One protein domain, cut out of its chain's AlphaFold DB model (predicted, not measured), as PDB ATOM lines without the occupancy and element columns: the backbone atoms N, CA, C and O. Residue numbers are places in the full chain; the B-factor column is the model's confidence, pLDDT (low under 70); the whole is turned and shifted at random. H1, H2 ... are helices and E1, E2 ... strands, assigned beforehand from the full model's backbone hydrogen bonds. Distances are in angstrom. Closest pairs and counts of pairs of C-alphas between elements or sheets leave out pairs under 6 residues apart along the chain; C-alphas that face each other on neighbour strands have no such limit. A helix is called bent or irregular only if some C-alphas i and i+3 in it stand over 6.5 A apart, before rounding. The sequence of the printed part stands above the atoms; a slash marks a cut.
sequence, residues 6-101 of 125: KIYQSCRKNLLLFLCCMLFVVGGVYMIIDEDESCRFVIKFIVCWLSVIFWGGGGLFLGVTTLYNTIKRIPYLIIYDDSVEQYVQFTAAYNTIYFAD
ATOM      1  N   LYS A   6     176.406 120.456 122.243       87.50
ATOM      2  CA  LYS A   6     176.203 121.721 122.963       87.50
ATOM      3  C   LYS A   6     174.802 122.257 122.698       87.50
ATOM      4  O   LYS A   6     174.473 122.625 121.569       87.50
ATOM      5  N   ILE A   7     173.981 122.332 123.740       83.75
ATOM      6  CA  ILE A   7     172.625 122.881 123.682       83.75
ATOM      7  C   ILE A   7     172.637 124.289 124.272       83.75
ATOM      8  O   ILE A   7     173.004 124.514 125.425       83.75
ATOM      9  N   TYR A   8     172.194 125.254 123.471       82.38
ATOM     10  CA  TYR A   8     172.126 126.658 123.859       82.38
ATOM     11  C   TYR A   8     170.734 127.029 124.366       82.38
ATOM     12  O   TYR A   8     169.711 126.510 123.909       82.38
ATOM     13  N   GLN A   9     170.688 127.983 125.291       72.31
ATOM     14  CA  GLN A   9     169.432 128.540 125.774       72.31
ATOM     15  C   GLN A   9     168.702 129.297 124.653       72.31
ATOM     16  O   GLN A   9     169.301 130.013 123.848       72.31
ATOM     17  N   SER A  10     167.374 129.162 124.599       73.25
ATOM     18  CA  SER A  10     166.568 129.829 123.576       73.25
ATOM     19  C   SER A  10     166.487 131.337 123.833       73.25
ATOM     20  O   SER A  10     165.720 131.783 124.688       73.25
ATOM     21  N   CYS A  11     167.205 132.125 123.026       70.56
ATOM     22  CA  CYS A  11     167.146 133.592 123.061       70.56
ATOM     23  C   CYS A  11     165.709 134.122 122.948       70.56
ATOM     24  O   CYS A  11     165.348 135.080 123.622       70.56
ATOM     25  N   ARG A  12     164.853 133.462 122.153       74.12
ATOM     26  CA  ARG A  12     163.454 133.869 121.952       74.12
ATOM     27  C   ARG A  12     162.640 133.849 123.245       74.12
ATOM     28  O   ARG A  12     161.851 134.760 123.471       74.12
ATOM     29  N   LYS A  13     162.814 132.820 124.085       76.19
ATOM     30  CA  LYS A  13     162.076 132.709 125.356       76.19
ATOM     31  C   LYS A  13     162.489 133.816 126.321       76.19
ATOM     32  O   LYS A  13     161.627 134.450 126.922       76.19
ATOM     33  N   ASN A  14     163.787 134.085 126.403       75.75
ATOM     34  CA  ASN A  14     164.311 135.136 127.263       75.75
ATOM     35  C   ASN A  14     163.907 136.535 126.772       75.75
ATOM     36  O   ASN A  14     163.530 137.383 127.575       75.75
ATOM     37  N   LEU A  15     163.913 136.762 125.454       77.81
ATOM     38  CA  LEU A  15     163.476 138.021 124.849       77.81
ATOM     39  C   LEU A  15     161.980 138.271 125.092       77.81
ATOM     40  O   LEU A  15     161.594 139.384 125.430       77.81
ATOM     41  N   LEU A  16     161.139 137.236 124.989       81.31
ATOM     42  CA  LEU A  16     159.705 137.346 125.276       81.31
ATOM     43  C   LEU A  16     159.446 137.678 126.753       81.31
ATOM     44  O   LEU A  16     158.621 138.540 127.049       81.31
ATOM     45  N   LEU A  17     160.190 137.055 127.673       77.88
ATOM     46  CA  LEU A  17     160.160 137.385 129.104       77.88
ATOM     47  C   LEU A  17     160.571 138.839 129.369       77.88
ATOM     48  O   LEU A  17     159.897 139.535 130.127       77.88
ATOM     49  N   PHE A  18     161.627 139.316 128.709       79.50
ATOM     50  CA  PHE A  18     162.067 140.705 128.822       79.50
ATOM     51  C   PHE A  18     161.009 141.693 128.303       79.50
ATOM     52  O   PHE A  18     160.672 142.652 128.995       79.50
ATOM     53  N   LEU A  19     160.421 141.432 127.131       83.38
ATOM     54  CA  LEU A  19     159.324 142.245 126.591       83.38
ATOM     55  C   LEU A  19     158.108 142.261 127.525       83.38
ATOM     56  O   LEU A  19     157.503 143.310 127.728       83.38
ATOM     57  N   CYS A  20     157.777 141.121 128.132       83.38
ATOM     58  CA  CYS A  20     156.711 141.039 129.124       83.38
ATOM     59  C   CYS A  20     157.003 141.944 130.333       83.38
ATOM     60  O   CYS A  20     156.128 142.702 130.744       83.38
ATOM     61  N   CYS A  21     158.244 141.958 130.835       81.12
ATOM     62  CA  CYS A  21     158.650 142.863 131.916       81.12
ATOM     63  C   CYS A  21     158.520 144.344 131.514       81.12
ATOM     64  O   CYS A  21     158.036 145.146 132.308       81.12
ATOM     65  N   MET A  22     158.876 144.705 130.275       81.94
ATOM     66  CA  MET A  22     158.716 146.077 129.766       81.94
ATOM     67  C   MET A  22     157.247 146.518 129.732       81.94
ATOM     68  O   MET A  22     156.939 147.652 130.096       81.94
ATOM     69  N   LEU A  23     156.324 145.626 129.352       84.69
ATOM     70  CA  LEU A  23     154.887 145.928 129.344       84.69
ATOM     71  C   LEU A  23     154.356 146.261 130.744       84.69
ATOM     72  O   LEU A  23     153.544 147.175 130.881       84.69
ATOM     73  N   PHE A  24     154.843 145.581 131.785       82.38
ATOM     74  CA  PHE A  24     154.477 145.900 133.169       82.38
ATOM     75  C   PHE A  24     154.990 147.269 133.623       82.38
ATOM     76  O   PHE A  24     154.315 147.941 134.403       82.38
ATOM     77  N   VAL A  25     156.148 147.718 133.131       81.94
ATOM     78  CA  VAL A  25     156.654 149.071 133.416       81.94
ATOM     79  C   VAL A  25     155.781 150.119 132.738       81.94
ATOM     80  O   VAL A  25     155.316 151.044 133.397       81.94
ATOM     81  N   VAL A  26     155.514 149.950 131.439       84.00
ATOM     82  CA  VAL A  26     154.689 150.892 130.666       84.00
ATOM     83  C   VAL A  26     153.274 150.975 131.244       84.00
ATOM     84  O   VAL A  26     152.764 152.075 131.449       84.00
ATOM     85  N   GLY A  27     152.668 149.833 131.579       81.69
ATOM     86  CA  GLY A  27     151.356 149.782 132.227       81.69
ATOM     87  C   GLY A  27     151.346 150.437 133.611       81.69
ATOM     88  O   GLY A  27     150.407 151.164 133.933       81.69
ATOM     89  N   GLY A  28     152.405 150.242 134.403       77.94
ATOM     90  CA  GLY A  28     152.559 150.891 135.707       77.94
ATOM     91  C   GLY A  28     152.667 152.413 135.605       77.94
ATOM     92  O   GLY A  28     151.972 153.120 136.328       77.94
ATOM     93  N   VAL A  29     153.474 152.925 134.669       80.06
ATOM     94  CA  VAL A  29     153.613 154.373 134.427       80.06
ATOM     95  C   VAL A  29     152.299 154.976 133.930       80.06
ATOM     96  O   VAL A  29     151.871 156.008 134.442       80.06
ATOM     97  N   TYR A  30     151.626 154.316 132.985       80.38
ATOM     98  CA  TYR A  30     150.341 154.779 132.459       80.38
ATOM     99  C   TYR A  30     149.275 154.893 133.562       80.38
ATOM    100  O   TYR A  30     148.568 155.892 133.635       80.38
ATOM    101  N   MET A  31     149.218 153.923 134.483       74.62
ATOM    102  CA  MET A  31     148.282 153.962 135.615       74.62
ATOM    103  C   MET A  31     148.588 155.036 136.668       74.62
ATOM    104  O   MET A  31     147.689 155.401 137.429       74.62
ATOM    105  N   ILE A  32     149.827 155.528 136.754       73.31
ATOM    106  CA  ILE A  32     150.182 156.640 137.651       73.31
ATOM    107  C   ILE A  32     149.684 157.972 137.081       73.31
ATOM    108  O   ILE A  32     149.226 158.814 137.845       73.31
ATOM    109  N   ILE A  33     149.756 158.139 135.758       75.12
ATOM    110  CA  ILE A  33     149.375 159.372 135.051       75.12
ATOM    111  C   ILE A  33     147.848 159.527 134.956       75.12
ATOM    112  O   ILE A  33     147.349 160.642 134.880       75.12
ATOM    113  N   ASP A  34     147.102 158.420 134.970       69.75
ATOM    114  CA  ASP A  34     145.640 158.434 134.919       69.75
ATOM    115  C   ASP A  34     145.048 158.972 136.241       69.75
ATOM    116  O   ASP A  34     145.054 158.282 137.265       69.75
ATOM    117  N   GLU A  35     144.586 160.226 136.247       62.59
ATOM    118  CA  GLU A  35     144.108 160.974 137.427       62.59
ATOM    119  C   GLU A  35     142.671 160.633 137.868       62.59
ATOM    120  O   GLU A  35     142.182 161.233 138.820       62.59
ATOM    121  N   ASP A  36     141.991 159.656 137.252       62.34
ATOM    122  CA  ASP A  36     140.605 159.340 137.626       62.34
ATOM    123  C   ASP A  36     140.508 158.809 139.074       62.34
ATOM    124  O   ASP A  36     140.958 157.707 139.431       62.34
ATOM    125  N   GLU A  37     139.944 159.664 139.928       64.94
ATOM    126  CA  GLU A  37     139.914 159.553 141.378       64.94
ATOM    127  C   GLU A  37     138.979 158.431 141.866       64.94
ATOM    128  O   GLU A  37     137.886 158.184 141.361       64.94
ATOM    129  N   SER A  38     139.387 157.809 142.973       56.28
ATOM    130  CA  SER A  38     138.545 157.081 143.938       56.28
ATOM    131  C   SER A  38     138.330 155.571 143.762       56.28
ATOM    132  O   SER A  38     138.352 154.873 144.774       56.28
ATOM    133  N   CYS A  39     138.191 154.992 142.560       53.25
ATOM    134  CA  CYS A  39     137.777 153.569 142.472       53.25
ATOM    135  C   CYS A  39     138.926 152.534 142.377       53.25
ATOM    136  O   CYS A  39     138.684 151.326 142.409       53.25
ATOM    137  N   ARG A  40     140.198 152.954 142.261       65.69
ATOM    138  CA  ARG A  40     141.312 152.026 141.947       65.69
ATOM    139  C   ARG A  40     142.610 152.225 142.732       65.69
ATOM    140  O   ARG A  40     143.658 151.794 142.264       65.69
ATOM    141  N   PHE A  41     142.576 152.793 143.940       71.56
ATOM    142  CA  PHE A  41     143.792 152.920 144.767       71.56
ATOM    143  C   PHE A  41     144.482 151.564 145.002       71.56
ATOM    144  O   PHE A  41     145.687 151.433 144.805       71.56
ATOM    145  N   VAL A  42     143.700 150.524 145.313       74.81
ATOM    146  CA  VAL A  42     144.208 149.156 145.518       74.81
ATOM    147  C   VAL A  42     144.849 148.594 144.245       74.81
ATOM    148  O   VAL A  42     145.923 148.007 144.306       74.81
ATOM    149  N   ILE A  43     144.236 148.817 143.078       76.56
ATOM    150  CA  ILE A  43     144.770 148.349 141.790       76.56
ATOM    151  C   ILE A  43     146.058 149.100 141.437       76.56
ATOM    152  O   ILE A  43     147.030 148.457 141.051       76.56
ATOM    153  N   LYS A  44     146.110 150.424 141.639       76.12
ATOM    154  CA  LYS A  44     147.338 151.215 141.451       76.12
ATOM    155  C   LYS A  44     148.463 150.713 142.356       76.12
ATOM    156  O   LYS A  44     149.584 150.538 141.888       76.12
ATOM    157  N   PHE A  45     148.161 150.414 143.620       80.38
ATOM    158  CA  PHE A  45     149.142 149.895 144.572       80.38
ATOM    159  C   PHE A  45     149.665 148.514 144.151       80.38
ATOM    160  O   PHE A  45     150.876 148.311 144.090       80.38
ATOM    161  N   ILE A  46     148.773 147.588 143.783       82.94
ATOM    162  CA  ILE A  46     149.149 146.247 143.313       82.94
ATOM    163  C   ILE A  46     150.006 146.338 142.051       82.94
ATOM    164  O   ILE A  46     151.073 145.732 142.008       82.94
ATOM    165  N   VAL A  47     149.574 147.101 141.043       80.31
ATOM    166  CA  VAL A  47     150.305 147.238 139.775       80.31
ATOM    167  C   VAL A  47     151.666 147.887 140.005       80.31
ATOM    168  O   VAL A  47     152.649 147.394 139.471       80.31
ATOM    169  N   CYS A  48     151.758 148.918 140.848       81.06
ATOM    170  CA  CYS A  48     153.028 149.572 141.161       81.06
ATOM    171  C   CYS A  48     154.029 148.599 141.805       81.06
ATOM    172  O   CYS A  48     155.162 148.476 141.335       81.06
ATOM    173  N   TRP A  49     153.602 147.832 142.814       84.44
ATOM    174  CA  TRP A  49     154.446 146.802 143.429       84.44
ATOM    175  C   TRP A  49     154.816 145.685 142.451       84.44
ATOM    176  O   TRP A  49     155.965 145.242 142.431       84.44
ATOM    177  N   LEU A  50     153.874 145.261 141.606       82.62
ATOM    178  CA  LEU A  50     154.122 144.264 140.569       82.62
ATOM    179  C   LEU A  50     155.185 144.769 139.581       82.62
ATOM    180  O   LEU A  50     156.144 144.054 139.306       82.62
ATOM    181  N   SER A  51     155.074 146.015 139.114       81.06
ATOM    182  CA  SER A  51     156.059 146.646 138.233       81.06
ATOM    183  C   SER A  51     157.433 146.731 138.897       81.06
ATOM    184  O   SER A  51     158.423 146.423 138.244       81.06
ATOM    185  N   VAL A  52     157.524 147.067 140.190       81.88
ATOM    186  CA  VAL A  52     158.809 147.108 140.918       81.88
ATOM    187  C   VAL A  52     159.446 145.719 141.026       81.88
ATOM    188  O   VAL A  52     160.642 145.583 140.776       81.88
ATOM    189  N   ILE A  53     158.674 144.677 141.341       83.81
ATOM    190  CA  ILE A  53     159.189 143.301 141.464       83.81
ATOM    191  C   ILE A  53     159.626 142.758 140.095       83.81
ATOM    192  O   ILE A  53     160.728 142.213 139.955       83.81
ATOM    193  N   PHE A  54     158.776 142.923 139.077       79.00
ATOM    194  CA  PHE A  54     159.052 142.445 137.723       79.00
ATOM    195  C   PHE A  54     160.156 143.239 137.036       79.00
ATOM    196  O   PHE A  54     160.908 142.650 136.273       79.00
ATOM    197  N   TRP A  55     160.293 144.538 137.288       76.00
ATOM    198  CA  TRP A  55     161.340 145.350 136.672       76.00
ATOM    199  C   TRP A  55     162.642 145.332 137.467       76.00
ATOM    200  O   TRP A  55     163.692 144.997 136.923       76.00
ATOM    201  N   GLY A  56     162.574 145.662 138.757       71.12
ATOM    202  CA  GLY A  56     163.748 145.848 139.608       71.12
ATOM    203  C   GLY A  56     164.481 144.547 139.923       71.12
ATOM    204  O   GLY A  56     165.707 144.532 139.953       71.12
ATOM    205  N   GLY A  57     163.743 143.452 140.122       75.12
ATOM    206  CA  GLY A  57     164.324 142.138 140.390       75.12
ATOM    207  C   GLY A  57     164.410 141.280 139.133       75.12
ATOM    208  O   GLY A  57     165.479 141.090 138.553       75.12
ATOM    209  N   GLY A  58     163.262 140.742 138.717       76.62
ATOM    210  CA  GLY A  58     163.208 139.681 137.707       76.62
ATOM    211  C   GLY A  58     163.670 140.120 136.317       76.62
ATOM    212  O   GLY A  58     164.485 139.447 135.690       76.62
ATOM    213  N   GLY A  59     163.178 141.255 135.834       77.00
ATOM    214  CA  GLY A  59     163.399 141.742 134.475       77.00
ATOM    215  C   GLY A  59     164.832 142.191 134.235       77.00
ATOM    216  O   GLY A  59     165.425 141.820 133.221       77.00
ATOM    217  N   LEU A  60     165.421 142.921 135.189       79.94
ATOM    218  CA  LEU A  60     166.818 143.344 135.107       79.94
ATOM    219  C   LEU A  60     167.764 142.140 135.201       79.94
ATOM    220  O   LEU A  60     168.665 142.010 134.369       79.94
ATOM    221  N   PHE A  61     167.516 141.209 136.129       79.81
ATOM    222  CA  PHE A  61     168.304 139.981 136.244       79.81
ATOM    223  C   PHE A  61     168.234 139.129 134.967       79.81
ATOM    224  O   PHE A  61     169.267 138.736 134.422       79.81
ATOM    225  N   LEU A  62     167.034 138.887 134.430       76.50
ATOM    226  CA  LEU A  62     166.857 138.132 133.185       76.50
ATOM    227  C   LEU A  62     167.486 138.847 131.985       76.50
ATOM    228  O   LEU A  62     168.112 138.192 131.153       76.50
ATOM    229  N   GLY A  63     167.363 140.173 131.898       74.81
ATOM    230  CA  GLY A  63     167.956 140.970 130.825       74.81
ATOM    231  C   GLY A  63     169.482 140.876 130.816       74.81
ATOM    232  O   GLY A  63     170.070 140.500 129.798       74.81
ATOM    233  N   VAL A  64     170.119 141.140 131.961       78.44
ATOM    234  CA  VAL A  64     171.583 141.087 132.112       78.44
ATOM    235  C   VAL A  64     172.108 139.684 131.837       78.44
ATOM    236  O   VAL A  64     173.032 139.512 131.043       78.44
ATOM    237  N   THR A  65     171.505 138.666 132.447       76.06
ATOM    238  CA  THR A  65     171.982 137.285 132.315       76.06
ATOM    239  C   THR A  65     171.768 136.724 130.906       76.06
ATOM    240  O   THR A  65     172.614 135.987 130.401       76.06
ATOM    241  N   THR A  66     170.691 137.117 130.220       74.31
ATOM    242  CA  THR A  66     170.452 136.749 128.815       74.31
ATOM    243  C   THR A  66     171.447 137.418 127.882       74.31
ATOM    244  O   THR A  66     172.008 136.745 127.014       74.31
ATOM    245  N   LEU A  67     171.685 138.722 128.051       75.25
ATOM    246  CA  LEU A  67     172.677 139.453 127.264       75.25
ATOM    247  C   LEU A  67     174.071 138.865 127.474       75.25
ATOM    248  O   LEU A  67     174.761 138.570 126.500       75.25
ATOM    249  N   TYR A  68     174.447 138.612 128.728       75.44
ATOM    250  CA  TYR A  68     175.727 138.005 129.076       75.44
ATOM    251  C   TYR A  68     175.904 136.628 128.423       75.44
ATOM    252  O   TYR A  68     176.892 136.409 127.718       75.44
ATOM    253  N   ASN A  69     174.917 135.734 128.564       74.75
ATOM    254  CA  ASN A  69     174.960 134.396 127.965       74.75
ATOM    255  C   ASN A  69     175.002 134.439 126.431       74.75
ATOM    256  O   ASN A  69     175.689 133.625 125.814       74.75
ATOM    257  N   THR A  70     174.302 135.396 125.813       71.31
ATOM    258  CA  THR A  70     174.276 135.563 124.350       71.31
ATOM    259  C   THR A  70     175.624 136.052 123.823       71.31
ATOM    260  O   THR A  70     176.140 135.497 122.855       71.31
ATOM    261  N   ILE A  71     176.224 137.055 124.477       76.56
ATOM    262  CA  ILE A  71     177.529 137.615 124.091       76.56
ATOM    263  C   ILE A  71     178.636 136.573 124.268       76.56
ATOM    264  O   ILE A  71     179.482 136.406 123.392       76.56
ATOM    265  N   LYS A  72     178.625 135.851 125.393       75.69
ATOM    266  CA  LYS A  72     179.634 134.835 125.715       75.69
ATOM    267  C   LYS A  72     179.378 133.478 125.049       75.69
ATOM    268  O   LYS A  72     180.212 132.593 125.200       75.69
ATOM    269  N   ARG A  73     178.262 133.314 124.321       74.50
ATOM    270  CA  ARG A  73     177.801 132.046 123.720       74.50
ATOM    271  C   ARG A  73     177.958 130.859 124.675       74.50
ATOM    272  O   ARG A  73     178.519 129.828 124.313       74.50
ATOM    273  N   ILE A  74     177.477 131.021 125.903       78.50
ATOM    274  CA  ILE A  74     177.600 129.993 126.940       78.50
ATOM    275  C   ILE A  74     176.575 128.888 126.639       78.50
ATOM    276  O   ILE A  74     175.375 129.189 126.581       78.50
ATOM    277  N   PRO A  75     177.002 127.635 126.397       80.31
ATOM    278  CA  PRO A  75     176.076 126.520 126.260       80.31
ATOM    279  C   PRO A  75     175.396 126.261 127.607       80.31
ATOM    280  O   PRO A  75     176.024 126.274 128.659       80.31
ATOM    281  N   TYR A  76     174.085 126.051 127.574       82.25
ATOM    282  CA  TYR A  76     173.313 125.788 128.786       82.25
ATOM    283  C   TYR A  76     173.486 124.344 129.259       82.25
ATOM    284  O   TYR A  76     173.534 124.083 130.458       82.25
ATOM    285  N   LEU A  77     173.570 123.418 128.304       86.25
ATOM    286  CA  LEU A  77     173.810 122.006 128.552       86.25
ATOM    287  C   LEU A  77     174.878 121.517 127.579       86.25
ATOM    288  O   LEU A  77     174.766 121.763 126.374       86.25
ATOM    289  N   ILE A  78     175.886 120.825 128.090       88.06
ATOM    290  CA  ILE A  78     176.885 120.127 127.285       88.06
ATOM    291  C   ILE A  78     176.758 118.643 127.596       88.06
ATOM    292  O   ILE A  78     176.734 118.256 128.761       88.06
ATOM    293  N   ILE A  79     176.619 117.827 126.557       87.31
ATOM    294  CA  ILE A  79     176.526 116.374 126.672       87.31
ATOM    295  C   ILE A  79     177.829 115.793 126.127       87.31
ATOM    296  O   ILE A  79     178.129 115.954 124.938       87.31
ATOM    297  N   TYR A  80     178.579 115.154 127.018       88.19
ATOM    298  CA  TYR A  80     179.751 114.336 126.729       88.19
ATOM    299  C   TYR A  80     179.348 112.856 126.670       88.19
ATOM    300  O   TYR A  80     178.189 112.507 126.907       88.19
ATOM    301  N   ASP A  81     180.296 111.984 126.333       85.81
ATOM    302  CA  ASP A  81     180.046 110.537 126.275       85.81
ATOM    303  C   ASP A  81     179.863 109.931 127.682       85.81
ATOM    304  O   ASP A  81     179.108 108.980 127.878       85.81
ATOM    305  N   ASP A  82     180.501 110.529 128.691       87.62
ATOM    306  CA  ASP A  82     180.555 110.047 130.075       87.62
ATOM    307  C   ASP A  82     179.805 110.933 131.089       87.62
ATOM    308  O   ASP A  82     179.565 110.519 132.231       87.62
ATOM    309  N   SER A  83     179.433 112.155 130.700       86.31
ATOM    310  CA  SER A  83     178.911 113.168 131.615       86.31
ATOM    311  C   SER A  83     178.040 114.224 130.932       86.31
ATOM    312  O   SER A  83     178.076 114.438 129.721       86.31
ATOM    313  N   VAL A  84     177.225 114.912 131.733       88.38
ATOM    314  CA  VAL A  84     176.436 116.073 131.307       88.38
ATOM    315  C   VAL A  84     176.764 117.255 132.194       88.38
ATOM    316  O   VAL A  84     176.609 117.188 133.411       88.38
ATOM    317  N   GLU A  85     177.156 118.363 131.583       88.25
ATOM    318  CA  GLU A  85     177.396 119.619 132.280       88.25
ATOM    319  C   GLU A  85     176.222 120.568 132.073       88.25
ATOM    320  O   GLU A  85     175.874 120.924 130.945       88.25
ATOM    321  N   GLN A  86     175.614 121.002 133.173       87.25
ATOM    322  CA  GLN A  86     174.532 121.976 133.164       87.25
ATOM    323  C   GLN A  86     175.006 123.303 133.746       87.25
ATOM    324  O   GLN A  86     175.453 123.373 134.890       87.25
ATOM    325  N   TYR A  87     174.840 124.384 132.993       83.56
ATOM    326  CA  TYR A  87     175.168 125.719 133.468       83.56
ATOM    327  C   TYR A  87     174.113 126.235 134.457       83.56
ATOM    328  O   TYR A  87     172.933 126.381 134.122       83.56
ATOM    329  N   VAL A  88     174.542 126.565 135.677       80.62
ATOM    330  CA  VAL A  88     173.691 127.151 136.718       80.62
ATOM    331  C   VAL A  88     173.895 128.663 136.740       80.62
ATOM    332  O   VAL A  88     174.899 129.177 137.227       80.62
ATOM    333  N   GLN A  89     172.903 129.396 136.235       75.19
ATOM    334  CA  GLN A  89     172.987 130.844 136.005       75.19
ATOM    335  C   GLN A  89     173.097 131.676 137.297       75.19
ATOM    336  O   GLN A  89     173.720 132.731 137.283       75.19
ATOM    337  N   PHE A  90     172.539 131.191 138.414       71.62
ATOM    338  CA  PHE A  90     172.664 131.834 139.732       71.62
ATOM    339  C   PHE A  90     174.068 131.709 140.331       71.62
ATOM    340  O   PHE A  90     174.543 132.636 140.978       71.62
ATOM    341  N   THR A  91     174.728 130.574 140.108       77.38
ATOM    342  CA  THR A  91     176.055 130.268 140.667       77.38
ATOM    343  C   THR A  91     177.180 130.597 139.681       77.38
ATOM    344  O   THR A  91     178.348 130.560 140.051       77.38
ATOM    345  N   ALA A  92     176.835 130.919 138.427       76.94
ATOM    346  CA  ALA A  92     177.764 131.131 137.316       76.94
ATOM    347  C   ALA A  92     178.773 129.979 137.129       76.94
ATOM    348  O   ALA A  92     179.903 130.188 136.695       76.94
ATOM    349  N   ALA A  93     178.355 128.757 137.465       83.00
ATOM    350  CA  ALA A  93     179.183 127.559 137.450       83.00
ATOM    351  C   ALA A  93     178.471 126.430 136.701       83.00
ATOM    352  O   ALA A  93     177.239 126.406 136.613       83.00
ATOM    353  N   TYR A  94     179.251 125.491 136.175       83.00
ATOM    354  CA  TYR A  94     178.721 124.254 135.618       83.00
ATOM    355  C   TYR A  94     178.565 123.225 136.730       83.00
ATOM    356  O   TYR A  94     179.477 123.012 137.526       83.00
ATOM    357  N   ASN A  95     177.388 122.617 136.787       84.94
ATOM    358  CA  ASN A  95     177.149 121.431 137.583       84.94
ATOM    359  C   ASN A  95     177.353 120.211 136.682       84.94
ATOM    360  O   ASN A  95     176.623 120.046 135.700       84.94
ATOM    361  N   THR A  96     178.352 119.397 136.999       87.19
ATOM    362  CA  THR A  96     178.711 118.208 136.222       87.19
ATOM    363  C   THR A  96     178.006 116.989 136.799       87.19
ATOM    364  O   THR A  96     178.075 116.717 137.996       87.19
ATOM    365  N   ILE A  97     177.319 116.249 135.938       87.69
ATOM    366  CA  ILE A  97     176.609 115.020 136.270       87.69
ATOM    367  C   ILE A  97     177.324 113.880 135.555       87.69
ATOM    368  O   ILE A  97     177.204 113.742 134.338       87.69
ATOM    369  N   TYR A  98     178.060 113.059 136.300       87.69
ATOM    370  CA  TYR A  98     178.711 111.871 135.753       87.69
ATOM    371  C   TYR A  98     177.698 110.743 135.572       87.69
ATOM    372  O   TYR A  98     176.972 110.397 136.506       87.69
ATOM    373  N   PHE A  99     177.671 110.111 134.398       84.88
ATOM    374  CA  PHE A  99     176.780 108.972 134.152       84.88
ATOM    375  C   PHE A  99     177.114 107.759 135.025       84.88
ATOM    376  O   PHE A  99     176.236 106.945 135.306       84.88
ATOM    377  N   ALA A 100     178.354 107.668 135.512       86.56
ATOM    378  CA  ALA A 100     178.767 106.657 136.478       86.56
ATOM    379  C   ALA A 100     177.956 106.719 137.789       86.56
ATOM    380  O   ALA A 100     177.651 105.667 138.359       86.56
ATOM    381  N   ASP A 101     177.551 107.917 138.215       87.62
ATOM    382  CA  ASP A 101     176.832 108.154 139.474       87.62
ATOM    383  C   ASP A 101     175.308 108.073 139.306       87.62
ATOM    384  O   ASP A 101     174.556 108.036 140.283       87.62
TER     385      ASP A 101
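Overview. This is residues 6 to 101 of the 125 residues of an uncharacterized protein of Prevotella sp. CAG:255 (UniProt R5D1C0). This is a long helical hairpin, H1 and the bent helix H2, with a small four-stranded sheet at the end away from the hairpin's turn at residues 34 to 40. Both helices join the sheet directly, H1 from E1 and H2 into E2, and hairpin and sheet follow each other along one rod. The printed part has 96 residues, with two named helices and four named strands in the order E1 H1 H2 E2 E3 E4. The sheet's order is E1 - E2 - E3 - E4, all antiparallel, and the class is mixed, helices and strands. The whole is extended, with a radius of gyration of the C-alphas of 19.4 A and spans of 65 by 26 by 16 A.

Along the chain. Find C-alpha 6 at (176.203, 121.721, 122.963), where the strand E1 begins; it is residues 6 to 8. From C-alpha 11 at (167.146, 133.592, 123.061) the helix H1, residues 11 to 33, runs 33.5 A. Next look at H2, residues 41 to 72, assigned as one helix by its hydrogen bonds but bent: C-alphas 56 and 59 are 6.6 A apart. Its arms are H2a, residues 41 to 56, 21.8 A long, and H2b, residues 59 to 72, 19.7 A long. Then come the strands E2, residues 75 to 79, 10.2 A long, E3, residues 83 to 88, and E4, residues 93 to 98, the last two 15.8 A each. E4 ends at C-alpha 98, at (178.711, 111.871, 135.753).

Arrangement. Start with E1 and E2, which are antiparallel neighbours; N 7 and O 77 are 2.8 A apart, within hydrogen-bond range. H1 and H2a form a helical hairpin and touch, their closest C-alphas being those of Phe 24 and Ser 51, 5.4 A apart. They run opposite ways at a steep tilt of 36 degrees, only just past shallow. H1 also touches H2b, closest at the C-alphas of Cys 21 and Gly 59, 5.5 A apart, opposite ways at a shallow tilt of 30 degrees. H2a and H2b stand at a shallow tilt of 21 degrees. In H1, H2a and H2b every O i to N i+4 pair is within hydrogen-bond range. H1 and H2a are not on the sheet; H2b is also not on it, but only just, with 4 pairs of C-alphas within 10 A. E2, E3 and E4 make a meander, each strand the antiparallel neighbour of the one before. In the hairpin E2 and E3, look for N 78 and O 85, 2.9 A apart; in the hairpin E3 and E4, for N 95 and O 86, 2.8 A apart.

Size, cuts and confidence. The two farthest C-alphas, those of Glu 37 and Ala 100, are 65.8 A apart. The printed part has no cut. No link is long; H1 to H2, with 7 residues between them, is short, and the others are tight. Mean pLDDT of the printed part is 78.8, and residues 34 to 40 are under 70.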